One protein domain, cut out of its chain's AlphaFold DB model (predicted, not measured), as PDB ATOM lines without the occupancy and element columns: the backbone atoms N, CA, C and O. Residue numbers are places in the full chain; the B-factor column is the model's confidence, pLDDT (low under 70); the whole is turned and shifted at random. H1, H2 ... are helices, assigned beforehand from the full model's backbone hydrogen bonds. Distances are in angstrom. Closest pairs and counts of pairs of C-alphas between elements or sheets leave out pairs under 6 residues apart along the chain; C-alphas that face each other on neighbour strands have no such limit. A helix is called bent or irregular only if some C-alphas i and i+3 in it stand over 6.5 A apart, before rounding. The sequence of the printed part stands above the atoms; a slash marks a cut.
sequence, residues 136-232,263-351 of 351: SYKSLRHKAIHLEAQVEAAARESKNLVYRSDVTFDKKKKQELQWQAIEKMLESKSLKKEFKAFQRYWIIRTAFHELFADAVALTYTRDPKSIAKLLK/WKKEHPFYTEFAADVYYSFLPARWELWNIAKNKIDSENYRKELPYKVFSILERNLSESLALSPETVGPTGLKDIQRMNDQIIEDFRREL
ATOM      1  N   SER A 136     241.717 250.377 329.477       83.56
ATOM      2  CA  SER A 136     241.800 248.913 329.579       83.56
ATOM      3  C   SER A 136     243.209 248.407 329.247       83.56
ATOM      4  O   SER A 136     243.762 247.585 329.981       83.56
ATOM      5  N   TYR A 137     243.835 248.960 328.203       86.38
ATOM      6  CA  TYR A 137     245.214 248.660 327.833       86.38
ATOM      7  C   TYR A 137     246.186 249.045 328.943       86.38
ATOM      8  O   TYR A 137     247.013 248.230 329.354       86.38
ATOM      9  N   LYS A 138     246.052 250.258 329.485       87.19
ATOM     10  CA  LYS A 138     246.880 250.750 330.590       87.19
ATOM     11  C   LYS A 138     246.801 249.848 331.824       87.19
ATOM     12  O   LYS A 138     247.831 249.511 332.410       87.19
ATOM     13  N   SER A 139     245.599 249.400 332.181       86.62
ATOM     14  CA  SER A 139     245.378 248.476 333.301       86.62
ATOM     15  C   SER A 139     246.064 247.124 333.080       86.62
ATOM     16  O   SER A 139     246.777 246.624 333.955       86.62
ATOM     17  N   LEU A 140     245.908 246.547 331.886       84.69
ATOM     18  CA  LEU A 140     246.544 245.280 331.518       84.69
ATOM     19  C   LEU A 140     248.072 245.402 331.440       84.69
ATOM     20  O   LEU A 140     248.786 244.515 331.912       84.69
ATOM     21  N   ARG A 141     248.586 246.524 330.933       85.06
ATOM     22  CA  ARG A 141     250.017 246.844 330.918       85.06
ATOM     23  C   ARG A 141     250.587 246.916 332.331       85.06
ATOM     24  O   ARG A 141     251.619 246.305 332.600       85.06
ATOM     25  N   HIS A 142     249.919 247.616 333.251       84.75
ATOM     26  CA  HIS A 142     250.340 247.662 334.654       84.75
ATOM     27  C   HIS A 142     250.362 246.273 335.291       84.75
ATOM     28  O   HIS A 142     251.326 245.941 335.980       84.75
ATOM     29  N   LYS A 143     249.352 245.438 335.013       84.25
ATOM     30  CA  LYS A 143     249.336 244.041 335.465       84.25
ATOM     31  C   LYS A 143     250.533 243.258 334.917       84.25
ATOM     32  O   LYS A 143     251.184 242.554 335.685       84.25
ATOM     33  N   ALA A 144     250.851 243.411 333.629       81.06
ATOM     34  CA  ALA A 144     251.996 242.758 332.994       81.06
ATOM     35  C   ALA A 144     253.316 243.108 333.700       81.06
ATOM     36  O   ALA A 144     254.052 242.212 334.110       81.06
ATOM     37  N   ILE A 145     253.566 244.409 333.885       79.69
ATOM     38  CA  ILE A 145     254.785 244.936 334.517       79.69
ATOM     39  C   ILE A 145     254.880 244.481 335.974       79.69
ATOM     40  O   ILE A 145     255.942 244.064 336.430       79.69
ATOM     41  N   HIS A 146     253.769 244.540 336.711       84.31
ATOM     42  CA  HIS A 146     253.747 244.151 338.116       84.31
ATOM     43  C   HIS A 146     254.035 242.656 338.302       84.31
ATOM     44  O   HIS A 146     254.879 242.298 339.123       84.31
ATOM     45  N   LEU A 147     253.389 241.794 337.508       82.44
ATOM     46  CA  LEU A 147     253.614 240.348 337.558       82.44
ATOM     47  C   LEU A 147     255.059 239.989 337.204       82.44
ATOM     48  O   LEU A 147     255.671 239.171 337.890       82.44
ATOM     49  N   GLU A 148     255.628 240.610 336.169       81.25
ATOM     50  CA  GLU A 148     257.028 240.389 335.800       81.25
ATOM     51  C   GLU A 148     257.982 240.809 336.929       81.25
ATOM     52  O   GLU A 148     258.829 240.015 337.350       81.25
ATOM     53  N   ALA A 149     257.785 242.000 337.502       80.88
ATOM     54  CA  ALA A 149     258.589 242.491 338.616       80.88
ATOM     55  C   ALA A 149     258.515 241.567 339.846       80.88
ATOM     56  O   ALA A 149     259.533 241.319 340.495       80.88
ATOM     57  N   GLN A 150     257.338 241.011 340.156       86.44
ATOM     58  CA  GLN A 150     257.167 240.038 341.240       86.44
ATOM     59  C   GLN A 150     257.907 238.721 340.956       86.44
ATOM     60  O   GLN A 150     258.594 238.199 341.839       86.44
ATOM     61  N   VAL A 151     257.821 238.200 339.722       81.69
ATOM     62  CA  VAL A 151     258.561 236.997 339.298       81.69
ATOM     63  C   VAL A 151     260.066 237.197 339.480       81.69
ATOM     64  O   VAL A 151     260.742 236.321 340.035       81.69
ATOM     65  N   GLU A 152     260.587 238.340 339.030       83.12
ATOM     66  CA  GLU A 152     262.003 238.682 339.140       83.12
ATOM     67  C   GLU A 152     262.451 238.895 340.586       83.12
ATOM     68  O   GLU A 152     263.516 238.405 340.972       83.12
ATOM     69  N   ALA A 153     261.645 239.592 341.393       87.94
ATOM     70  CA  ALA A 153     261.936 239.845 342.799       87.94
ATOM     71  C   ALA A 153     262.047 238.532 343.586       87.94
ATOM     72  O   ALA A 153     263.069 238.302 344.235       87.94
ATOM     73  N   ALA A 154     261.069 237.629 343.446       88.88
ATOM     74  CA  ALA A 154     261.089 236.321 344.103       88.88
ATOM     75  C   ALA A 154     262.277 235.458 343.633       88.88
ATOM     76  O   ALA A 154     262.959 234.820 344.442       88.88
ATOM     77  N   ALA A 155     262.589 235.476 342.331       87.25
ATOM     78  CA  ALA A 155     263.742 234.756 341.787       87.25
ATOM     79  C   ALA A 155     265.077 235.304 342.322       87.25
ATOM     80  O   ALA A 155     265.989 234.534 342.637       87.25
ATOM     81  N   ARG A 156     265.205 236.631 342.424       91.56
ATOM     82  CA  ARG A 156     266.395 237.306 342.958       91.56
ATOM     83  C   ARG A 156     266.562 237.031 344.448       91.56
ATOM     84  O   ARG A 156     267.669 236.724 344.883       91.56
ATOM     85  N   GLU A 157     265.478 237.095 345.214       93.50
ATOM     86  CA  GLU A 157     265.481 236.802 346.646       93.50
ATOM     87  C   GLU A 157     265.896 235.352 346.920       93.50
ATOM     88  O   GLU A 157     266.800 235.122 347.723       93.50
ATOM     89  N   SER A 158     265.346 234.387 346.173       93.19
ATOM     90  CA  SER A 158     265.757 232.979 346.256       93.19
ATOM     91  C   SER A 158     267.264 232.808 346.013       93.19
ATOM     92  O   SER A 158     267.956 232.209 346.836       93.19
ATOM     93  N   LYS A 159     267.815 233.410 344.946       93.44
ATOM     94  CA  LYS A 159     269.265 233.371 344.666       93.44
ATOM     95  C   LYS A 159     270.098 233.992 345.792       93.44
ATOM     96  O   LYS A 159     271.127 233.434 346.168       93.44
ATOM     97  N   ASN A 160     269.652 235.121 346.341       94.94
ATOM     98  CA  ASN A 160     270.337 235.795 347.443       94.94
ATOM     99  C   ASN A 160     270.346 234.940 348.719       94.94
ATOM    100  O   ASN A 160     271.351 234.911 349.428       94.94
ATOM    101  N   LEU A 161     269.249 234.237 349.010       94.69
ATOM    102  CA  LEU A 161     269.145 233.330 350.153       94.69
ATOM    103  C   LEU A 161     270.055 232.105 349.993       94.69
ATOM    104  O   LEU A 161     270.747 231.752 350.947       94.69
ATOM    105  N   VAL A 162     270.141 231.525 348.787       92.88
ATOM    106  CA  VAL A 162     271.102 230.443 348.482       92.88
ATOM    107  C   VAL A 162     272.531 230.911 348.742       92.88
ATOM    108  O   VAL A 162     273.234 230.291 349.537       92.88
ATOM    109  N   TYR A 163     272.921 232.055 348.173       94.81
ATOM    110  CA  TYR A 163     274.254 232.621 348.376       94.81
ATOM    111  C   TYR A 163     274.571 232.850 349.861       94.81
ATOM    112  O   TYR A 163     275.628 232.451 350.347       94.81
ATOM    113  N   ARG A 164     273.630 233.437 350.618       93.94
ATOM    114  CA  ARG A 164     273.771 233.628 352.072       93.94
ATOM    115  C   ARG A 164     273.919 232.299 352.813       93.94
ATOM    116  O   ARG A 164     274.682 232.228 353.775       93.94
ATOM    117  N   SER A 165     273.203 231.260 352.385       94.38
ATOM    118  CA  SER A 165     273.300 229.926 352.981       94.38
ATOM    119  C   SER A 165     274.665 229.276 352.734       94.38
ATOM    120  O   SER A 165     275.199 228.620 353.628       94.38
ATOM    121  N   ASP A 166     275.266 229.506 351.562       93.56
ATOM    122  CA  ASP A 166     276.564 228.938 351.186       93.56
ATOM    123  C   ASP A 166     277.714 229.530 352.005       93.56
ATOM    124  O   ASP A 166     278.643 228.811 352.371       93.56
ATOM    125  N   VAL A 167     277.613 230.815 352.362       95.19
ATOM    126  CA  VAL A 167     278.597 231.519 353.206       95.19
ATOM    127  C   VAL A 167     278.297 231.431 354.712       95.19
ATOM    128  O   VAL A 167     279.024 232.006 355.520       95.19
ATOM    129  N   THR A 168     277.231 230.730 355.116       92.56
ATOM    130  CA  THR A 168     276.857 230.551 356.529       92.56
ATOM    131  C   THR A 168     277.430 229.247 357.089       92.56
ATOM    132  O   THR A 168     277.130 228.159 356.599       92.56
ATOM    133  N   PHE A 169     278.211 229.348 358.171       92.81
ATOM    134  CA  PHE A 169     278.827 228.196 358.848       92.81
ATOM    135  C   PHE A 169     277.945 227.571 359.942       92.81
ATOM    136  O   PHE A 169     278.117 226.400 360.276       92.81
ATOM    137  N   ASP A 170     276.983 228.322 360.488       96.69
ATOM    138  CA  ASP A 170     276.015 227.792 361.451       96.69
ATOM    139  C   ASP A 170     275.029 226.848 360.751       96.69
ATOM    140  O   ASP A 170     274.284 227.248 359.854       96.69
ATOM    141  N   LYS A 171     275.007 225.579 361.176       94.25
ATOM    142  CA  LYS A 171     274.203 224.527 360.539       94.25
ATOM    143  C   LYS A 171     272.699 224.805 360.601       94.25
ATOM    144  O   LYS A 171     272.000 224.530 359.626       94.25
ATOM    145  N   LYS A 172     272.197 225.335 361.720       95.62
ATOM    146  CA  LYS A 172     270.765 225.598 361.916       95.62
ATOM    147  C   LYS A 172     270.325 226.776 361.052       95.62
ATOM    148  O   LYS A 172     269.351 226.666 360.312       95.62
ATOM    149  N   LYS A 173     271.101 227.861 361.071       95.19
ATOM    150  CA  LYS A 173     270.854 229.049 360.249       95.19
ATOM    151  C   LYS A 173     270.985 228.751 358.757       95.19
ATOM    152  O   LYS A 173     270.202 229.255 357.957       95.19
ATOM    153  N   LYS A 174     271.935 227.897 358.367       95.62
ATOM    154  CA  LYS A 174     272.072 227.434 356.982       95.62
ATOM    155  C   LYS A 174     270.819 226.696 356.510       95.62
ATOM    156  O   LYS A 174     270.322 226.999 355.431       95.62
ATOM    157  N   GLN A 175     270.301 225.764 357.312       95.25
ATOM    158  CA  GLN A 175     269.066 225.041 356.990       95.25
ATOM    159  C   GLN A 175     267.861 225.982 356.875       95.25
ATOM    160  O   GLN A 175     267.076 225.845 355.943       95.25
ATOM    161  N   GLU A 176     267.733 226.960 357.772       96.75
ATOM    162  CA  GLU A 176     266.670 227.973 357.715       96.75
ATOM    163  C   GLU A 176     266.728 228.804 356.421       96.75
ATOM    164  O   GLU A 176     265.725 228.933 355.721       96.75
ATOM    165  N   LEU A 177     267.914 229.301 356.048       95.69
ATOM    166  CA  LEU A 177     268.112 230.059 354.806       95.69
ATOM    167  C   LEU A 177     267.813 229.218 353.557       95.69
ATOM    168  O   LEU A 177     267.243 229.728 352.594       95.69
ATOM    169  N   GLN A 178     268.175 227.932 353.568       94.81
ATOM    170  CA  GLN A 178     267.847 227.007 352.479       94.81
ATOM    171  C   GLN A 178     266.335 226.787 352.358       94.81
ATOM    172  O   GLN A 178     265.816 226.785 351.243       94.81
ATOM    173  N   TRP A 179     265.617 226.660 353.479       96.94
ATOM    174  CA  TRP A 179     264.157 226.559 353.470       96.94
ATOM    175  C   TRP A 179     263.493 227.814 352.902       96.94
ATOM    176  O   TRP A 179     262.698 227.703 351.971       96.94
ATOM    177  N   GLN A 180     263.896 229.000 353.364       96.31
ATOM    178  CA  GLN A 180     263.400 230.272 352.823       96.31
ATOM    179  C   GLN A 180     263.697 230.402 351.317       96.31
ATOM    180  O   GLN A 180     262.861 230.866 350.540       96.31
ATOM    181  N   ALA A 181     264.875 229.950 350.868       95.44
ATOM    182  CA  ALA A 181     265.228 229.956 349.449       95.44
ATOM    183  C   ALA A 181     264.301 229.059 348.610       95.44
ATOM    184  O   ALA A 181     263.943 229.433 347.487       95.44
ATOM    185  N   ILE A 182     263.911 227.894 349.147       95.56
ATOM    186  CA  ILE A 182     262.961 226.967 348.516       95.56
ATOM    187  C   ILE A 182     261.568 227.598 348.445       95.56
ATOM    188  O   ILE A 182     260.960 227.564 347.375       95.56
ATOM    189  N   GLU A 183     261.084 228.210 349.528       96.88
ATOM    190  CA  GLU A 183     259.791 228.912 349.546       96.88
ATOM    191  C   GLU A 183     259.737 229.994 348.460       96.88
ATOM    192  O   GLU A 183     258.828 229.994 347.627       96.88
ATOM    193  N   LYS A 184     260.777 230.834 348.369       95.81
ATOM    194  CA  LYS A 184     260.880 231.878 347.337       95.81
ATOM    195  C   LYS A 184     261.003 231.332 345.918       95.81
ATOM    196  O   LYS A 184     260.460 231.907 344.973       95.81
ATOM    197  N   MET A 185     261.671 230.192 345.740       93.19
ATOM    198  CA  MET A 185     261.707 229.504 344.449       93.19
ATOM    199  C   MET A 185     260.310 229.008 344.041       93.19
ATOM    200  O   MET A 185     259.943 229.115 342.868       93.19
ATOM    201  N   LEU A 186     259.542 228.440 344.976       95.00
ATOM    202  CA  LEU A 186     258.181 227.966 344.715       95.00
ATOM    203  C   LEU A 186     257.231 229.132 344.411       95.00
ATOM    204  O   LEU A 186     256.478 229.044 343.440       95.00
ATOM    205  N   GLU A 187     257.339 230.237 345.153       94.56
ATOM    206  CA  GLU A 187     256.632 231.495 344.880       94.56
ATOM    207  C   GLU A 187     256.918 231.987 343.449       94.56
ATOM    208  O   GLU A 187     255.994 232.139 342.647       94.56
ATOM    209  N   SER A 188     258.199 232.115 343.074       91.75
ATOM    210  CA  SER A 188     258.611 232.530 341.723       91.75
ATOM    211  C   SER A 188     258.068 231.602 340.629       91.75
ATOM    212  O   SER A 188     257.609 232.069 339.586       91.75
ATOM    213  N   LYS A 189     258.067 230.278 340.851       91.00
ATOM    214  CA  LYS A 189     257.489 229.309 339.900       91.00
ATOM    215  C   LYS A 189     255.977 229.484 339.744       91.00
ATOM    216  O   LYS A 189     255.488 229.383 338.618       91.00
ATOM    217  N   SER A 190     255.263 229.732 340.841       93.62
ATOM    218  CA  SER A 190     253.817 229.976 340.833       93.62
ATOM    219  C   SER A 190     253.483 231.246 340.049       93.62
ATOM    220  O   SER A 190     252.756 231.186 339.056       93.62
ATOM    221  N   LEU A 191     254.136 232.359 340.397       88.62
ATOM    222  CA  LEU A 191     253.990 233.645 339.709       88.62
ATOM    223  C   LEU A 191     254.346 233.535 338.223       88.62
ATOM    224  O   LEU A 191     253.646 234.059 337.363       88.62
ATOM    225  N   LYS A 192     255.394 232.778 337.878       85.25
ATOM    226  CA  LYS A 192     255.778 232.555 336.478       85.25
ATOM    227  C   LYS A 192     254.707 231.791 335.698       85.25
ATOM    228  O   LYS A 192     254.568 232.005 334.494       85.25
ATOM    229  N   LYS A 193     253.967 230.883 336.341       85.44
ATOM    230  CA  LYS A 193     252.841 230.179 335.712       85.44
ATOM    231  C   LYS A 193     251.680 231.138 335.450       85.44
ATOM    232  O   LYS A 193     251.139 231.116 334.347       85.44
ATOM    233  N   GLU A 194     251.348 231.984 336.421       85.62
ATOM    234  CA  GLU A 194     250.336 233.036 336.269       85.62
ATOM    235  C   GLU A 194     250.712 234.017 335.153       85.62
ATOM    236  O   GLU A 194     249.935 234.230 334.222       85.62
ATOM    237  N   PHE A 195     251.945 234.525 335.171       81.94
ATOM    238  CA  PHE A 195     252.446 235.438 334.150       81.94
ATOM    239  C   PHE A 195     252.405 234.817 332.751       81.94
ATOM    240  O   PHE A 195     251.957 235.463 331.812       81.94
ATOM    241  N   LYS A 196     252.782 233.539 332.598       78.62
ATOM    242  CA  LYS A 196     252.665 232.831 331.312       78.62
ATOM    243  C   LYS A 196     251.222 232.706 330.823       78.62
ATOM    244  O   LYS A 196     250.991 232.785 329.620       78.62
ATOM    245  N   ALA A 197     250.268 232.464 331.722       76.25
ATOM    246  CA  ALA A 197     248.857 232.396 331.355       76.25
ATOM    247  C   ALA A 197     248.364 233.765 330.871       76.25
ATOM    248  O   ALA A 197     247.799 233.862 329.783       76.25
ATOM    249  N   PHE A 198     248.689 234.822 331.617       78.62
ATOM    250  CA  PHE A 198     248.395 236.199 331.232       78.62
ATOM    251  C   PHE A 198     249.058 236.593 329.899       78.62
ATOM    252  O   PHE A 198     248.412 237.183 329.035       78.62
ATOM    253  N   GLN A 199     250.322 236.213 329.683       73.31
ATOM    254  CA  GLN A 199     251.051 236.512 328.452       73.31
ATOM    255  C   GLN A 199     250.379 235.930 327.207       73.31
ATOM    256  O   GLN A 199     250.396 236.586 326.178       73.31
ATOM    257  N   ARG A 200     249.757 234.745 327.269       68.56
ATOM    258  CA  ARG A 200     249.064 234.156 326.103       68.56
ATOM    259  C   ARG A 200     247.904 235.004 325.594       68.56
ATOM    260  O   ARG A 200     247.624 234.983 324.402       68.56
ATOM    261  N   TYR A 201     247.258 235.732 326.493       72.69
ATOM    262  CA  TYR A 201     246.239 236.718 326.162       72.69
ATOM    263  C   TYR A 201     246.890 238.038 325.715       72.69
ATOM    264  O   TYR A 201     246.594 238.570 324.650       72.69
ATOM    265  N   TRP A 202     247.871 238.526 326.478       74.31
ATOM    266  CA  TRP A 202     248.533 239.816 326.254       74.31
ATOM    267  C   TRP A 202     249.442 239.873 325.011       74.31
ATOM    268  O   TRP A 202     249.815 240.956 324.551       74.31
ATOM    269  N   ILE A 203     249.828 238.719 324.455       72.62
ATOM    270  CA  ILE A 203     250.757 238.617 323.321       72.62
ATOM    271  C   ILE A 203     250.193 239.242 322.046       72.62
ATOM    272  O   ILE A 203     250.975 239.717 321.223       72.62
ATOM    273  N   ILE A 204     248.864 239.296 321.896       72.00
ATOM    274  CA  ILE A 204     248.220 239.783 320.676       72.00
ATOM    275  C   ILE A 204     248.608 241.217 320.329       72.00
ATOM    276  O   ILE A 204     248.839 241.526 319.161       72.00
ATOM    277  N   ARG A 205     248.796 242.064 321.348       78.75
ATOM    278  CA  ARG A 205     249.220 243.457 321.175       78.75
ATOM    279  C   ARG A 205     250.499 243.576 320.342       78.75
ATOM    280  O   ARG A 205     250.690 244.581 319.672       78.75
ATOM    281  N   THR A 206     251.367 242.561 320.389       74.38
ATOM    282  CA  THR A 206     252.650 242.546 319.680       74.38
ATOM    283  C   THR A 206     252.421 242.676 318.179       74.38
ATOM    284  O   THR A 206     253.079 243.475 317.535       74.38
ATOM    285  N   ALA A 207     251.440 241.972 317.613       74.00
ATOM    286  CA  ALA A 207     251.177 242.055 316.179       74.00
ATOM    287  C   ALA A 207     250.669 243.441 315.743       74.00
ATOM    288  O   ALA A 207     251.070 243.939 314.692       74.00
ATOM    289  N   PHE A 208     249.842 244.079 316.576       85.50
ATOM    290  CA  PHE A 208     249.341 245.439 316.358       85.50
ATOM    291  C   PHE A 208     250.469 246.471 316.425       85.50
ATOM    292  O   PHE A 208     250.597 247.304 315.531       85.50
ATOM    293  N   HIS A 209     251.326 246.355 317.443       85.31
ATOM    294  CA  HIS A 209     252.544 247.150 317.608       85.31
ATOM    295  C   HIS A 209     253.407 247.132 316.350       85.31
ATOM    296  O   HIS A 209     253.836 248.171 315.862       85.31
ATOM    297  N   GLU A 210     253.630 245.940 315.816       80.25
ATOM    298  CA  GLU A 210     254.481 245.712 314.654       80.25
ATOM    299  C   GLU A 210     253.861 246.240 313.361       80.25
ATOM    300  O   GLU A 210     254.561 246.831 312.543       80.25
ATOM    301  N   LEU A 211     252.546 246.075 313.186       85.69
ATOM    302  CA  LEU A 211     251.825 246.615 312.033       85.69
ATOM    303  C   LEU A 211     251.828 248.152 312.030       85.69
ATOM    304  O   LEU A 211     252.038 248.761 310.982       85.69
ATOM    305  N   PHE A 212     251.643 248.780 313.194       92.50
ATOM    306  CA  PHE A 212     251.730 250.234 313.316       92.50
ATOM    307  C   PHE A 212     253.151 250.745 313.051       92.50
ATOM    308  O   PHE A 212     253.349 251.685 312.282       92.50
ATOM    309  N   ALA A 213     254.155 250.107 313.650       88.75
ATOM    310  CA  ALA A 213     255.551 250.473 313.459       88.75
ATOM    311  C   ALA A 213     255.999 250.337 311.990       88.75
ATOM    312  O   ALA A 213     256.725 251.188 311.469       88.75
ATOM    313  N   ASP A 214     255.491 249.327 311.280       85.44
ATOM    314  CA  ASP A 214     255.646 249.177 309.831       85.44
ATOM    315  C   ASP A 214     254.997 250.356 309.061       85.44
ATOM    316  O   ASP A 214     255.604 250.911 308.141       85.44
ATOM    317  N   ALA A 215     253.809 250.823 309.460       90.81
ATOM    318  CA  ALA A 215     253.176 252.000 308.852       90.81
ATOM    319  C   ALA A 215     254.000 253.288 309.038       90.81
ATOM    320  O   ALA A 215     254.144 254.080 308.098       90.81
ATOM    321  N   VAL A 216     254.590 253.489 310.223       91.19
ATOM    322  CA  VAL A 216     255.489 254.624 310.499       91.19
ATOM    323  C   VAL A 216     256.745 254.543 309.629       91.19
ATOM    324  O   VAL A 216     257.116 255.531 308.991       91.19
ATOM    325  N   ALA A 217     257.359 253.361 309.524       86.94
ATOM    326  CA  ALA A 217     258.533 253.152 308.679       86.94
ATOM    327  C   ALA A 217     258.241 253.417 307.188       86.94
ATOM    328  O   ALA A 217     259.038 254.082 306.518       86.94
ATOM    329  N   LEU A 218     257.088 252.975 306.665       84.94
ATOM    330  CA  LEU A 218     256.648 253.294 305.295       84.94
ATOM    331  C   LEU A 218     256.467 254.800 305.088       84.94
ATOM    332  O   LEU A 218     256.949 255.355 304.101       84.94
ATOM    333  N   THR A 219     255.803 255.463 306.035       87.44
ATOM    334  CA  THR A 219     255.515 256.905 305.981       87.44
ATOM    335  C   THR A 219     256.788 257.747 305.979       87.44
ATOM    336  O   THR A 219     256.895 258.740 305.241       87.44
ATOM    337  N   TYR A 220     257.761 257.340 306.794       86.75
ATOM    338  CA  TYR A 220     259.058 257.989 306.903       86.75
ATOM    339  C   TYR A 220     259.895 257.791 305.636       86.75
ATOM    340  O   TYR A 220     260.280 258.762 304.985       86.75
ATOM    341  N   THR A 221     260.136 256.531 305.262       83.56
ATOM    342  CA  THR A 221     261.071 256.183 304.180       83.56
ATOM    343  C   THR A 221     260.540 256.503 302.793       83.56
ATOM    344  O   THR A 221     261.333 256.678 301.870       83.56
ATOM    345  N   ARG A 222     259.209 256.550 302.628       80.44
ATOM    346  CA  ARG A 222     258.521 256.631 301.326       80.44
ATOM    347  C   ARG A 222     258.891 255.499 300.371       80.44
ATOM    348  O   ARG A 222     258.587 255.576 299.188       80.44
ATOM    349  N   ASP A 223     259.552 254.457 300.861       71.69
ATOM    350  CA  ASP A 223     259.972 253.331 300.047       71.69
ATOM    351  C   ASP A 223     259.100 252.132 300.397       71.69
ATOM    352  O   ASP A 223     259.328 251.486 301.423       71.69
ATOM    353  N   PRO A 224     258.136 251.752 299.546       66.19
ATOM    354  CA  PRO A 224     257.357 250.543 299.765       66.19
ATOM    355  C   PRO A 224     258.243 249.289 299.817       66.19
ATOM    356  O   PRO A 224     257.867 248.279 300.414       66.19
ATOM    357  N   LYS A 225     259.440 249.312 299.216       65.00
ATOM    358  CA  LYS A 225     260.372 248.177 299.257       65.00
ATOM    359  C   LYS A 225     260.989 247.968 300.637       65.00
ATOM    360  O   LYS A 225     261.447 246.852 300.898       65.00
ATOM    361  N   SER A 226     260.943 248.979 301.510       59.56
ATOM    362  CA  SER A 226     261.384 248.873 302.903       59.56
ATOM    363  C   SER A 226     260.660 247.748 303.641       59.56
ATOM    364  O   SER A 226     261.286 247.082 304.449       59.56
ATOM    365  N   ILE A 227     259.404 247.447 303.287       58.69
ATOM    366  CA  ILE A 227     258.620 246.348 303.880       58.69
ATOM    367  C   ILE A 227     258.427 245.181 302.907       58.69
ATOM    368  O   ILE A 227     258.309 244.033 303.326       58.69
ATOM    369  N   ALA A 228     258.506 245.404 301.591       50.72
ATOM    370  CA  ALA A 228     258.345 244.326 300.609       50.72
ATOM    371  C   ALA A 228     259.367 243.180 300.761       50.72
ATOM    372  O   ALA A 228     259.029 242.031 300.490       50.72
ATOM    373  N   LYS A 229     260.607 243.450 301.205       51.12
ATOM    374  CA  LYS A 229     261.607 242.390 301.458       51.12
ATOM    375  C   LYS A 229     261.199 241.451 302.609       51.12
ATOM    376  O   LYS A 229     261.487 240.262 302.519       51.12
ATOM    377  N   LEU A 230     260.491 241.960 303.625       53.62
ATOM    378  CA  LEU A 230     259.912 241.168 304.726       53.62
ATOM    379  C   LEU A 230     258.829 240.207 304.218       53.62
ATOM    380  O   LEU A 230     258.697 239.086 304.699       53.62
ATOM    381  N   LEU A 231     258.048 240.670 303.243       49.88
ATOM    382  CA  LEU A 231     256.927 239.933 302.669       49.88
ATOM    383  C   LEU A 231     257.412 238.873 301.659       49.88
ATOM    384  O   LEU A 231     256.934 237.739 301.662       49.88
ATOM    385  N   LYS A 232     258.430 239.208 300.852       39.91
ATOM    386  CA  LYS A 232     258.996 238.331 299.812       39.91
ATOM    387  C   LYS A 232     259.756 237.116 300.338       39.91
ATOM    388  O   LYS A 232     259.766 236.096 299.660       39.91
ATOM    389  N   TRP A 263     268.382 234.610 322.608       32.25
ATOM    390  CA  TRP A 263     267.233 235.516 322.629       32.25
ATOM    391  C   TRP A 263     266.182 235.117 323.681       32.25
ATOM    392  O   TRP A 263     265.709 235.958 324.440       32.25
ATOM    393  N   LYS A 264     265.917 233.806 323.831       33.62
ATOM    394  CA  LYS A 264     265.047 233.250 324.890       33.62
ATOM    395  C   LYS A 264     265.529 233.573 326.316       33.62
ATOM    396  O   LYS A 264     264.741 233.464 327.254       33.62
ATOM    397  N   LYS A 265     266.814 233.904 326.496       31.98
ATOM    398  CA  LYS A 265     267.425 234.201 327.801       31.98
ATOM    399  C   LYS A 265     267.460 235.693 328.131       31.98
ATOM    400  O   LYS A 265     267.391 236.016 329.312       31.98
ATOM    401  N   GLU A 266     267.576 236.560 327.129       30.73
ATOM    402  CA  GLU A 266     267.753 238.009 327.318       30.73
ATOM    403  C   GLU A 266     266.438 238.793 327.174       30.73
ATOM    404  O   GLU A 266     266.275 239.809 327.841       30.73
ATOM    405  N   HIS A 267     265.463 238.292 326.400       32.97
ATOM    406  CA  HIS A 267     264.185 238.978 326.165       32.97
ATOM    407  C   HIS A 267     263.001 237.988 326.150       32.97
ATOM    408  O   HIS A 267     262.573 237.524 325.088       32.97
ATOM    409  N   PRO A 268     262.428 237.636 327.319       34.62
ATOM    410  CA  PRO A 268     261.349 236.647 327.424       34.62
ATOM    411  C   PRO A 268     260.022 237.087 326.779       34.62
ATOM    412  O   PRO A 268     259.117 236.266 326.646       34.62
ATOM    413  N   PHE A 269     259.897 238.348 326.355       32.19
ATOM    414  CA  PHE A 269     258.684 238.883 325.732       32.19
ATOM    415  C   PHE A 269     258.343 238.270 324.365       32.19
ATOM    416  O   PHE A 269     257.163 238.267 324.017       32.19
ATOM    417  N   TYR A 270     259.310 237.711 323.617       34.06
ATOM    418  CA  TYR A 270     259.053 237.178 322.266       34.06
ATOM    419  C   TYR A 270     259.489 235.719 322.058       34.06
ATOM    420  O   TYR A 270     260.192 235.376 321.109       34.06
ATOM    421  N   THR A 271     259.072 234.816 322.947       32.41
ATOM    422  CA  THR A 271     259.344 233.374 322.798       32.41
ATOM    423  C   THR A 271     258.159 232.606 322.201       32.41
ATOM    424  O   THR A 271     257.042 232.765 322.687       32.41
ATOM    425  N   GLU A 272     258.433 231.755 321.197       32.56
ATOM    426  CA  GLU A 272     257.579 230.745 320.513       32.56
ATOM    427  C   GLU A 272     256.180 231.202 320.058       32.56
ATOM    428  O   GLU A 272     255.949 231.299 318.861       32.56
ATOM    429  N   PHE A 273     255.279 231.584 320.963       33.94
ATOM    430  CA  PHE A 273     253.950 232.114 320.621       33.94
ATOM    431  C   PHE A 273     253.999 233.473 319.907       33.94
ATOM    432  O   PHE A 273     253.126 233.792 319.104       33.94
ATOM    433  N   ALA A 274     255.008 234.295 320.202       44.94
ATOM    434  CA  ALA A 274     255.120 235.642 319.645       44.94
ATOM    435  C   ALA A 274     255.407 235.638 318.140       44.94
ATOM    436  O   ALA A 274     254.934 236.519 317.433       44.94
ATOM    437  N   ALA A 275     256.157 234.647 317.651       46.69
ATOM    438  CA  ALA A 275     256.464 234.520 316.233       46.69
ATOM    439  C   ALA A 275     255.212 234.137 315.434       46.69
ATOM    440  O   ALA A 275     254.919 234.771 314.425       46.69
ATOM    441  N   ASP A 276     254.429 233.174 315.923       47.84
ATOM    442  CA  ASP A 276     253.186 232.744 315.273       47.84
ATOM    443  C   ASP A 276     252.156 233.879 315.205       47.84
ATOM    444  O   ASP A 276     251.558 234.118 314.157       47.84
ATOM    445  N   VAL A 277     252.008 234.633 316.299       57.25
ATOM    446  CA  VAL A 277     251.125 235.811 316.386       57.25
ATOM    447  C   VAL A 277     251.647 236.978 315.540       57.25
ATOM    448  O   VAL A 277     250.876 237.717 314.939       57.25
ATOM    449  N   TYR A 278     252.964 237.154 315.454       61.88
ATOM    450  CA  TYR A 278     253.575 238.144 314.570       61.88
ATOM    451  C   TYR A 278     253.305 237.809 313.097       61.88
ATOM    452  O   TYR A 278     252.927 238.682 312.310       61.88
ATOM    453  N   TYR A 279     253.489 236.543 312.715       59.75
ATOM    454  CA  TYR A 279     253.339 236.093 311.335       59.75
ATOM    455  C   TYR A 279     251.895 235.969 310.885       59.75
ATOM    456  O   TYR A 279     251.627 236.094 309.691       59.75
ATOM    457  N   SER A 280     250.965 235.746 311.803       62.69
ATOM    458  CA  SER A 280     249.553 235.675 311.460       62.69
ATOM    459  C   SER A 280     248.999 237.003 310.936       62.69
ATOM    460  O   SER A 280     248.018 236.967 310.209       62.69
ATOM    461  N   PHE A 281     249.649 238.141 311.215       72.06
ATOM    462  CA  PHE A 281     249.279 239.472 310.706       72.06
ATOM    463  C   PHE A 281     250.003 239.864 309.407       72.06
ATOM    464  O   PHE A 281     249.870 240.992 308.928       72.06
ATOM    465  N   LEU A 282     250.770 238.952 308.799       71.69
ATOM    466  CA  LEU A 282     251.382 239.204 307.492       71.69
ATOM    467  C   LEU A 282     250.368 239.600 306.407       71.69
ATOM    468  O   LEU A 282     250.693 240.505 305.640       71.69
ATOM    469  N   PRO A 283     249.157 239.009 306.334       74.12
ATOM    470  CA  PRO A 283     248.143 239.454 305.383       74.12
ATOM    471  C   PRO A 283     247.736 240.929 305.556       74.12
ATOM    472  O   PRO A 283     247.746 241.658 304.566       74.12
ATOM    473  N   ALA A 284     247.482 241.420 306.776       81.56
ATOM    474  CA  ALA A 284     247.206 242.846 306.990       81.56
ATOM    475  C   ALA A 284     248.401 243.743 306.635       81.56
ATOM    476  O   ALA A 284     248.211 244.808 306.052       81.56
ATOM    477  N   ARG A 285     249.641 243.308 306.908       81.12
ATOM    478  CA  ARG A 285     250.845 244.044 306.468       81.12
ATOM    479  C   ARG A 285     250.952 244.115 304.949       81.12
ATOM    480  O   ARG A 285     251.317 245.156 304.405       81.12
ATOM    481  N   TRP A 286     250.644 243.014 304.265       77.88
ATOM    482  CA  TRP A 286     250.615 242.954 302.806       77.88
ATOM    483  C   TRP A 286     249.554 243.893 302.232       77.88
ATOM    484  O   TRP A 286     249.832 244.621 301.280       77.88
ATOM    485  N   GLU A 287     248.363 243.915 302.829       84.25
ATOM    486  CA  GLU A 287     247.292 244.816 302.413       84.25
ATOM    487  C   GLU A 287     247.681 246.286 302.624       84.25
ATOM    488  O   GLU A 287     247.604 247.075 301.681       84.25
ATOM    489  N   LEU A 288     248.195 246.640 303.810       86.81
ATOM    490  CA  LEU A 288     248.712 247.980 304.099       86.81
ATOM    491  C   LEU A 288     249.753 248.406 303.055       86.81
ATOM    492  O   LEU A 288     249.664 249.496 302.490       86.81
ATOM    493  N   TRP A 289     250.715 247.529 302.757       84.62
ATOM    494  CA  TRP A 289     251.721 247.777 301.728       84.62
ATOM    495  C   TRP A 289     251.097 247.986 300.343       84.62
ATOM    496  O   TRP A 289     251.478 248.919 299.635       84.62
ATOM    497  N   ASN A 290     250.130 247.155 299.945       81.12
ATOM    498  CA  ASN A 290     249.460 247.269 298.649       81.12
ATOM    499  C   ASN A 290     248.715 248.586 298.471       81.12
ATOM    500  O   ASN A 290     248.750 249.147 297.373       81.12
ATOM    501  N   ILE A 291     248.054 249.065 299.522       86.44
ATOM    502  CA  ILE A 291     247.333 250.335 299.501       86.44
ATOM    503  C   ILE A 291     248.336 251.494 299.483       86.44
ATOM    504  O   ILE A 291     248.235 252.396 298.647       86.44
ATOM    505  N   ALA A 292     249.339 251.445 300.363       87.06
ATOM    506  CA  ALA A 292     250.293 252.532 300.537       87.06
ATOM    507  C   ALA A 292     251.224 252.705 299.330       87.06
ATOM    508  O   ALA A 292     251.519 253.837 298.956       87.06
ATOM    509  N   LYS A 293     251.665 251.622 298.672       82.56
ATOM    510  CA  LYS A 293     252.743 251.677 297.663       82.56
ATOM    511  C   LYS A 293     252.496 252.621 296.484       82.56
ATOM    512  O   LYS A 293     253.457 253.102 295.900       82.56
ATOM    513  N   ASN A 294     251.234 252.882 296.144       83.25
ATOM    514  CA  ASN A 294     250.859 253.768 295.037       83.25
ATOM    515  C   ASN A 294     250.456 255.178 295.501       83.25
ATOM    516  O   ASN A 294     250.256 256.059 294.670       83.25
ATOM    517  N   LYS A 295     250.289 255.384 296.813       87.88
ATOM    518  CA  LYS A 295     249.810 256.636 297.419       87.88
ATOM    519  C   LYS A 295     250.877 257.326 298.276       87.88
ATOM    520  O   LYS A 295     250.724 258.506 298.581       87.88
ATOM    521  N   ILE A 296     251.949 256.621 298.656       83.81
ATOM    522  CA  ILE A 296     252.927 257.082 299.652       83.81
ATOM    523  C   ILE A 296     253.687 258.342 299.233       83.81
ATOM    524  O   ILE A 296     254.172 259.052 300.098       83.81
ATOM    525  N   ASP A 297     253.754 258.680 297.945       85.62
ATOM    526  CA  ASP A 297     254.385 259.929 297.497       85.62
ATOM    527  C   ASP A 297     253.514 261.175 297.739       85.62
ATOM    528  O   ASP A 297     254.015 262.300 297.723       85.62
ATOM    529  N   SER A 298     252.216 261.000 298.018       88.56
ATOM    530  CA  SER A 298     251.316 262.098 298.374       88.56
ATOM    531  C   SER A 298     251.583 262.588 299.799       88.56
ATOM    532  O   SER A 298     251.479 261.833 300.766       88.56
ATOM    533  N   GLU A 299     251.885 263.879 299.948       85.12
ATOM    534  CA  GLU A 299     252.154 264.489 301.256       85.12
ATOM    535  C   GLU A 299     250.947 264.413 302.200       85.12
ATOM    536  O   GLU A 299     251.111 264.078 303.374       85.12
ATOM    537  N   ASN A 300     249.739 264.655 301.683       86.62
ATOM    538  CA  ASN A 300     248.509 264.547 302.471       86.62
ATOM    539  C   ASN A 300     248.300 263.111 302.957       86.62
ATOM    540  O   ASN A 300     248.034 262.887 304.133       86.62
ATOM    541  N   TYR A 301     248.504 262.132 302.071       88.31
ATOM    542  CA  TYR A 301     248.376 260.724 302.436       88.31
ATOM    543  C   TYR A 301     249.390 260.326 303.513       88.31
ATOM    544  O   TYR A 301     249.029 259.663 304.479       88.31
ATOM    545  N   ARG A 302     250.642 260.786 303.402       87.31
ATOM    546  CA  ARG A 302     251.683 260.525 304.408       87.31
ATOM    547  C   ARG A 302     251.345 261.090 305.781       87.31
ATOM    548  O   ARG A 302     251.625 260.427 306.770       87.31
ATOM    549  N   LYS A 303     250.771 262.290 305.850       86.19
ATOM    550  CA  LYS A 303     250.378 262.908 307.127       86.19
ATOM    551  C   LYS A 303     249.185 262.194 307.766       86.19
ATOM    552  O   LYS A 303     249.109 262.102 308.980       86.19
ATOM    553  N   GLU A 304     248.267 261.668 306.958       90.38
ATOM    554  CA  GLU A 304     247.077 260.978 307.465       90.38
ATOM    555  C   GLU A 304     247.317 259.499 307.803       90.38
ATOM    556  O   GLU A 304     246.640 258.957 308.678       90.38
ATOM    557  N   LEU A 305     248.244 258.831 307.106       92.44
ATOM    558  CA  LEU A 305     248.408 257.379 307.172       92.44
ATOM    559  C   LEU A 305     248.692 256.863 308.596       92.44
ATOM    560  O   LEU A 305     247.958 255.967 309.021       92.44
ATOM    561  N   PRO A 306     249.676 257.391 309.359       93.56
ATOM    562  CA  PRO A 306     249.941 256.903 310.711       93.56
ATOM    563  C   PRO A 306     248.710 256.995 311.610       93.56
ATOM    564  O   PRO A 306     248.361 256.021 312.269       93.56
ATOM    565  N   TYR A 307     248.006 258.126 311.592       94.25
ATOM    566  CA  TYR A 307     246.817 258.314 312.416       94.25
ATOM    567  C   TYR A 307     245.676 257.369 312.030       94.25
ATOM    568  O   TYR A 307     245.108 256.717 312.899       94.25
ATOM    569  N   LYS A 308     245.368 257.225 310.736       95.19
ATOM    570  CA  LYS A 308     244.307 256.303 310.300       95.19
ATOM    571  C   LYS A 308     244.629 254.857 310.669       95.19
ATOM    572  O   LYS A 308     243.759 254.143 311.163       95.19
ATOM    573  N   VAL A 309     245.881 254.433 310.478       96.19
ATOM    574  CA  VAL A 309     246.331 253.099 310.896       96.19
ATOM    575  C   VAL A 309     246.235 252.948 312.414       96.19
ATOM    576  O   VAL A 309     245.738 251.921 312.868       96.19
ATOM    577  N   PHE A 310     246.636 253.958 313.197       96.50
ATOM    578  CA  PHE A 310     246.461 253.953 314.651       96.50
ATOM    579  C   PHE A 310     245.001 253.718 315.031       96.50
ATOM    580  O   PHE A 310     244.725 252.764 315.743       96.50
ATOM    581  N   SER A 311     244.072 254.526 314.516       95.50
ATOM    582  CA  SER A 311     242.653 254.449 314.880       95.50
ATOM    583  C   SER A 311     242.022 253.097 314.531       95.50
ATOM    584  O   SER A 311     241.243 252.554 315.315       95.50
ATOM    585  N   ILE A 312     242.374 252.519 313.377       96.00
ATOM    586  CA  ILE A 312     241.918 251.174 312.988       96.00
ATOM    587  C   ILE A 312     242.458 250.128 313.969       96.00
ATOM    588  O   ILE A 312     241.712 249.263 314.437       96.00
ATOM    589  N   LEU A 313     243.750 250.207 314.300       94.69
ATOM    590  CA  LEU A 313     244.405 249.245 315.178       94.69
ATOM    591  C   LEU A 313     243.958 249.366 316.633       94.69
ATOM    592  O   LEU A 313     243.730 248.346 317.275       94.69
ATOM    593  N   GLU A 314     243.805 250.582 317.142       94.31
ATOM    594  CA  GLU A 314     243.293 250.879 318.476       94.31
ATOM    595  C   GLU A 314     241.893 250.286 318.658       94.31
ATOM    596  O   GLU A 314     241.663 249.551 319.617       94.31
ATOM    597  N   ARG A 315     240.982 250.531 317.705       93.25
ATOM    598  CA  ARG A 315     239.614 249.992 317.725       93.25
ATOM    599  C   ARG A 315     239.614 248.464 317.785       93.25
ATOM    600  O   ARG A 315     239.038 247.883 318.702       93.25
ATOM    601  N   ASN A 316     240.323 247.819 316.858       90.88
ATOM    602  CA  ASN A 316     240.393 246.357 316.790       90.88
ATOM    603  C   ASN A 316     241.080 245.750 318.031       90.88
ATOM    604  O   ASN A 316     240.653 244.710 318.543       90.88
ATOM    605  N   LEU A 317     242.121 246.398 318.565       87.50
ATOM    606  CA  LEU A 317     242.796 245.947 319.783       87.50
ATOM    607  C   LEU A 317     241.896 246.114 321.013       87.50
ATOM    608  O   LEU A 317     241.833 245.208 321.838       87.50
ATOM    609  N   SER A 318     241.184 247.236 321.125       87.25
ATOM    610  CA  SER A 318     240.238 247.511 322.210       87.25
ATOM    611  C   SER A 318     239.153 246.440 322.291       87.25
ATOM    612  O   SER A 318     238.949 245.850 323.352       87.25
ATOM    613  N   GLU A 319     238.532 246.099 321.159       84.75
ATOM    614  CA  GLU A 319     237.533 245.026 321.077       84.75
ATOM    615  C   GLU A 319     238.109 243.668 321.492       84.75
ATOM    616  O   GLU A 319     237.468 242.898 322.210       84.75
ATOM    617  N   SER A 320     239.353 243.395 321.093       79.19
ATOM    618  CA  SER A 320     240.055 242.155 321.433       79.19
ATOM    619  C   SER A 320     240.371 242.057 322.925       79.19
ATOM    620  O   SER A 320     240.257 240.987 323.522       79.19
ATOM    621  N   LEU A 321     240.758 243.179 323.538       77.50
ATOM    622  CA  LEU A 321     241.100 243.262 324.956       77.50
ATOM    623  C   LEU A 321     239.870 243.413 325.867       77.50
ATOM    624  O   LEU A 321     239.963 243.141 327.060       77.50
ATOM    625  N   ALA A 322     238.709 243.806 325.338       76.00
ATOM    626  CA  ALA A 322     237.457 243.838 326.099       76.00
ATOM    627  C   ALA A 322     236.996 242.435 326.531       76.00
ATOM    628  O   ALA A 322     236.264 242.281 327.511       76.00
ATOM    629  N   LEU A 323     237.440 241.399 325.822       68.56
ATOM    630  CA  LEU A 323     237.199 240.015 326.193       68.56
ATOM    631  C   LEU A 323     238.147 239.625 327.345       68.56
ATOM    632  O   LEU A 323     239.352 239.870 327.282       68.56
ATOM    633  N   SER A 324     237.616 239.044 328.427       58.94
ATOM    634  CA  SER A 324     238.424 238.764 329.622       58.94
ATOM    635  C   SER A 324     239.418 237.610 329.394       58.94
ATOM    636  O   SER A 324     239.098 236.690 328.638       58.94
ATOM    637  N   PRO A 325     240.576 237.574 330.083       57.50
ATOM    638  CA  PRO A 325     241.531 236.460 330.004       57.50
ATOM    639  C   PRO A 325     240.953 235.090 330.400       57.50
ATOM    640  O   PRO A 325     241.544 234.057 330.105       57.50
ATOM    641  N   GLU A 326     239.836 235.072 331.130       53.00
ATOM    642  CA  GLU A 326     239.107 233.866 331.531       53.00
ATOM    643  C   GLU A 326     238.092 233.419 330.464       53.00
ATOM    644  O   GLU A 326     237.735 232.243 330.408       53.00
ATOM    645  N   THR A 327     237.632 234.355 329.626       49.75
ATOM    646  CA  THR A 327     236.643 234.130 328.557       49.75
ATOM    647  C   THR A 327     237.329 233.820 327.227       49.75
ATOM    648  O   THR A 327     236.898 232.948 326.474       49.75
ATOM    649  N   VAL A 328     238.432 234.514 326.956       49.38
ATOM    650  CA  VAL A 328     239.371 234.203 325.885       49.38
ATOM    651  C   VAL A 328     240.309 233.166 326.470       49.38
ATOM    652  O   VAL A 328     241.132 233.484 327.321       49.38
ATOM    653  N   GLY A 329     240.196 231.906 326.058       49.94
ATOM    654  CA  GLY A 329     241.267 230.942 326.314       49.94
ATOM    655  C   GLY A 329     242.611 231.430 325.729       49.94
ATOM    656  O   GLY A 329     242.760 232.589 325.346       49.94
ATOM    657  N   PRO A 330     243.637 230.576 325.579       51.28
ATOM    658  CA  PRO A 330     244.732 230.932 324.676       51.28
ATOM    659  C   PRO A 330     244.130 231.331 323.321       51.28
ATOM    660  O   PRO A 330     243.427 230.515 322.726       51.28
ATOM    661  N   THR A 331     244.354 232.575 322.882       53.47
ATOM    662  CA  THR A 331     243.805 233.117 321.633       53.47
ATOM    663  C   THR A 331     244.097 232.121 320.520       53.47
ATOM    664  O   THR A 331     245.261 231.838 320.221       53.47
ATOM    665  N   GLY A 332     243.049 231.500 319.981       52.19
ATOM    666  CA  GLY A 332     243.219 230.479 318.960       52.19
ATOM    667  C   GLY A 332     243.659 231.123 317.650       52.19
ATOM    668  O   GLY A 332     243.362 232.288 317.388       52.19
ATOM    669  N   LEU A 333     244.298 230.349 316.770       56.19
ATOM    670  CA  LEU A 333     244.644 230.814 315.418       56.19
ATOM    671  C   LEU A 333     243.426 231.377 314.660       56.19
ATOM    672  O   LEU A 333     243.576 232.311 313.882       56.19
ATOM    673  N   LYS A 334     242.217 230.860 314.925       60.50
ATOM    674  CA  LYS A 334     240.965 231.347 314.325       60.50
ATOM    675  C   LYS A 334     240.592 232.763 314.763       60.50
ATOM    676  O   LYS A 334     240.158 233.550 313.929       60.50
ATOM    677  N   ASP A 335     240.769 233.093 316.040       67.81
ATOM    678  CA  ASP A 335     240.469 234.436 316.547       67.81
ATOM    679  C   ASP A 335     241.444 235.447 315.944       67.81
ATOM    680  O   ASP A 335     241.039 236.497 315.454       67.81
ATOM    681  N   ILE A 336     242.725 235.078 315.916       70.44
ATOM    682  CA  ILE A 336     243.809 235.840 315.292       70.44
ATOM    683  C   ILE A 336     243.544 236.073 313.803       70.44
ATOM    684  O   ILE A 336     243.714 237.192 313.324       70.44
ATOM    685  N   GLN A 337     243.100 235.047 313.078       69.94
ATOM    686  CA  GLN A 337     242.752 235.172 311.668       69.94
ATOM    687  C   GLN A 337     241.565 236.119 311.460       69.94
ATOM    688  O   GLN A 337     241.668 237.033 310.653       69.94
ATOM    689  N   ARG A 338     240.492 235.975 312.247       78.81
ATOM    690  CA  ARG A 338     239.334 236.879 312.189       78.81
ATOM    691  C   ARG A 338     239.728 238.340 312.435       78.81
ATOM    692  O   ARG A 338     239.246 239.223 311.739       78.81
ATOM    693  N   MET A 339     240.600 238.593 313.413       82.12
ATOM    694  CA  MET A 339     241.093 239.946 313.702       82.12
ATOM    695  C   MET A 339     241.906 240.517 312.539       82.12
ATOM    696  O   MET A 339     241.729 241.670 312.164       82.12
ATOM    697  N   ASN A 340     242.771 239.701 311.944       80.44
ATOM    698  CA  ASN A 340     243.542 240.086 310.770       80.44
ATOM    699  C   ASN A 340     242.635 240.398 309.563       80.44
ATOM    700  O   ASN A 340     242.831 241.417 308.906       80.44
ATOM    701  N   ASP A 341     241.608 239.579 309.318       82.00
ATOM    702  CA  ASP A 341     240.624 239.803 308.251       82.00
ATOM    703  C   ASP A 341     239.842 241.111 308.472       82.00
ATOM    704  O   ASP A 341     239.709 241.911 307.545       82.00
ATOM    705  N   GLN A 342     239.413 241.390 309.709       91.00
ATOM    706  CA  GLN A 342     238.723 242.641 310.050       91.00
ATOM    707  C   GLN A 342     239.605 243.874 309.811       91.00
ATOM    708  O   GLN A 342     239.148 244.872 309.253       91.00
ATOM    709  N   ILE A 343     240.886 243.802 310.181       92.25
ATOM    710  CA  ILE A 343     241.850 244.885 309.942       92.25
ATOM    711  C   ILE A 343     242.062 245.112 308.442       92.25
ATOM    712  O   ILE A 343     242.148 246.257 308.006       92.25
ATOM    713  N   ILE A 344     242.125 244.045 307.638       88.38
ATOM    714  CA  ILE A 344     242.232 244.141 306.174       88.38
ATOM    715  C   ILE A 344     241.018 244.861 305.583       88.38
ATOM    716  O   ILE A 344     241.174 245.728 304.721       88.38
ATOM    717  N   GLU A 345     239.811 244.513 306.028       95.31
ATOM    718  CA  GLU A 345     238.584 245.176 305.581       95.31
ATOM    719  C   GLU A 345     238.565 246.658 305.965       95.31
ATOM    720  O   GLU A 345     238.276 247.512 305.121       95.31
ATOM    721  N   ASP A 346     238.940 246.973 307.204       96.56
ATOM    722  CA  ASP A 346     239.035 248.349 307.686       96.56
ATOM    723  C   ASP A 346     240.089 249.147 306.900       96.56
ATOM    724  O   ASP A 346     239.819 250.274 306.482       96.56
ATOM    725  N   PHE A 347     241.252 248.554 306.604       94.94
ATOM    726  CA  PHE A 347     242.272 249.168 305.749       94.94
ATOM    727  C   PHE A 347     241.736 249.491 304.358       94.94
ATOM    728  O   PHE A 347     241.904 250.614 303.893       94.94
ATOM    729  N   ARG A 348     241.050 248.550 303.705       93.38
ATOM    730  CA  ARG A 348     240.467 248.774 302.370       93.38
ATOM    731  C   ARG A 348     239.406 249.870 302.360       93.38
ATOM    732  O   ARG A 348     239.224 250.528 301.337       93.38
ATOM    733  N   ARG A 349     238.678 250.031 303.466       95.06
ATOM    734  CA  ARG A 349     237.608 251.024 303.601       95.06
ATOM    735  C   ARG A 349     238.142 252.421 303.913       95.06
ATOM    736  O   ARG A 349     237.576 253.396 303.430       95.06
ATOM    737  N   GLU A 350     239.175 252.520 304.748       94.00
ATOM    738  CA  GLU A 350     239.568 253.778 305.398       94.00
ATOM    739  C   GLU A 350     240.897 254.376 304.882       94.00
ATOM    740  O   GLU A 350     241.135 255.571 305.099       94.00
ATOM    741  N   LEU A 351     241.741 253.605 304.172       90.56
ATOM    742  CA  LEU A 351     243.052 254.036 303.634       90.56
ATOM    743  C   LEU A 351     243.054 254.227 302.105       90.56
ATOM    744  O   LEU A 351     243.618 255.239 301.618       90.56
TER     745      LEU A 351
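What this domain is: This is residues 136 to 232 and 263 to 351 of the 351 residues of an uncharacterized protein of Bdellovibrio bacteriovorus (UniProt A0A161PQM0). A long two-helix hairpin, H1 and H2, reaches out as an arm from one end of a bundle of four helices, H3, H7, H8 and H9. Two short helices pack on the bundle: H4 on H3 and H7, and H6 on H3 and H9, near the end where the arm joins; H5 touches no helix. The printed part has 186 residues with nine named helices, H1 to H9 in order along the chain, and no named strand; its class is all helix. The whole is loose, with a radius of gyration of the C-alphas of 22.3 A, and the C-alphas of the printed part span 76 by 35 by 27 A along their three main axes.

Where its parts are: The longest helix by residues, H2, runs from Lys 171, C-alpha at (274.203, 224.527, 360.539), to Trp 202, 45.5 A. H1, residues 136 to 166, is 45.5 A long and begins at C-alpha 136, (241.800, 248.913, 329.579). H3 is residues 205 to 221, 24.3 A; H4 is 225 to 232; H5 is 263 to 266; H6 is 273 to 280; H7 is 282 to 292, 15.1 A. H8, residues 299 to 322, is 35.5 A long, with a kink of 26 degrees near residue 306. H9, residues 333 to 350, is 25.6 A long and ends at C-alpha 350, (239.568, 253.778, 305.398). H8 is irregular, with C-alphas 303 and 306 7.0 A apart, and H4 only just irregular, with C-alphas 226 and 229 6.6 A apart.

How they stand to each other: H1 and H2 form a hairpin at a shallow tilt of 22 degrees, their closest C-alphas, of Ser 158 and Ala 181, 4.4 A apart. H1 touches H8 with residues 136 to 137 alone; the closest C-alphas are those of Ser 136 and Leu 321, 7.3 A. H2 and H6 are close but not clearly touching, C-alphas of Arg 200 and Phe 273 at 7.6 A. The hub, H3, touches H4, H6, H7 and H8. It runs opposite ways to H8 at a shallow tilt of 1 degree, closest C-alphas Thr 219 and Arg 302, 5.5 A. H7 and H9 touch at a shallow tilt of 7 degrees, the same way, closest C-alphas Ala 284 and Ile 344, 5.2 A. H3 and H9 are apart. Every O i to N i+4 pair is within hydrogen-bond range in H1, H3, H6, H7 and H9, against 27 of 28 in H2, 2 of 4 in H4 and 18 of 20 in H8; H5 is too short for such a pair.

The domain as a whole: The C-alphas farthest apart, of Lys 171 and Ser 298, are 76.2 A apart. Residues 233 to 262 are not printed, and C-alphas 232 and 263 are 24.4 A apart across this cut. Of the links printed whole, none is long. The mean pLDDT of the printed part is 78.9; 42 residues are under 70, among them 224 to 232, 263 to 280 and 323 to 335.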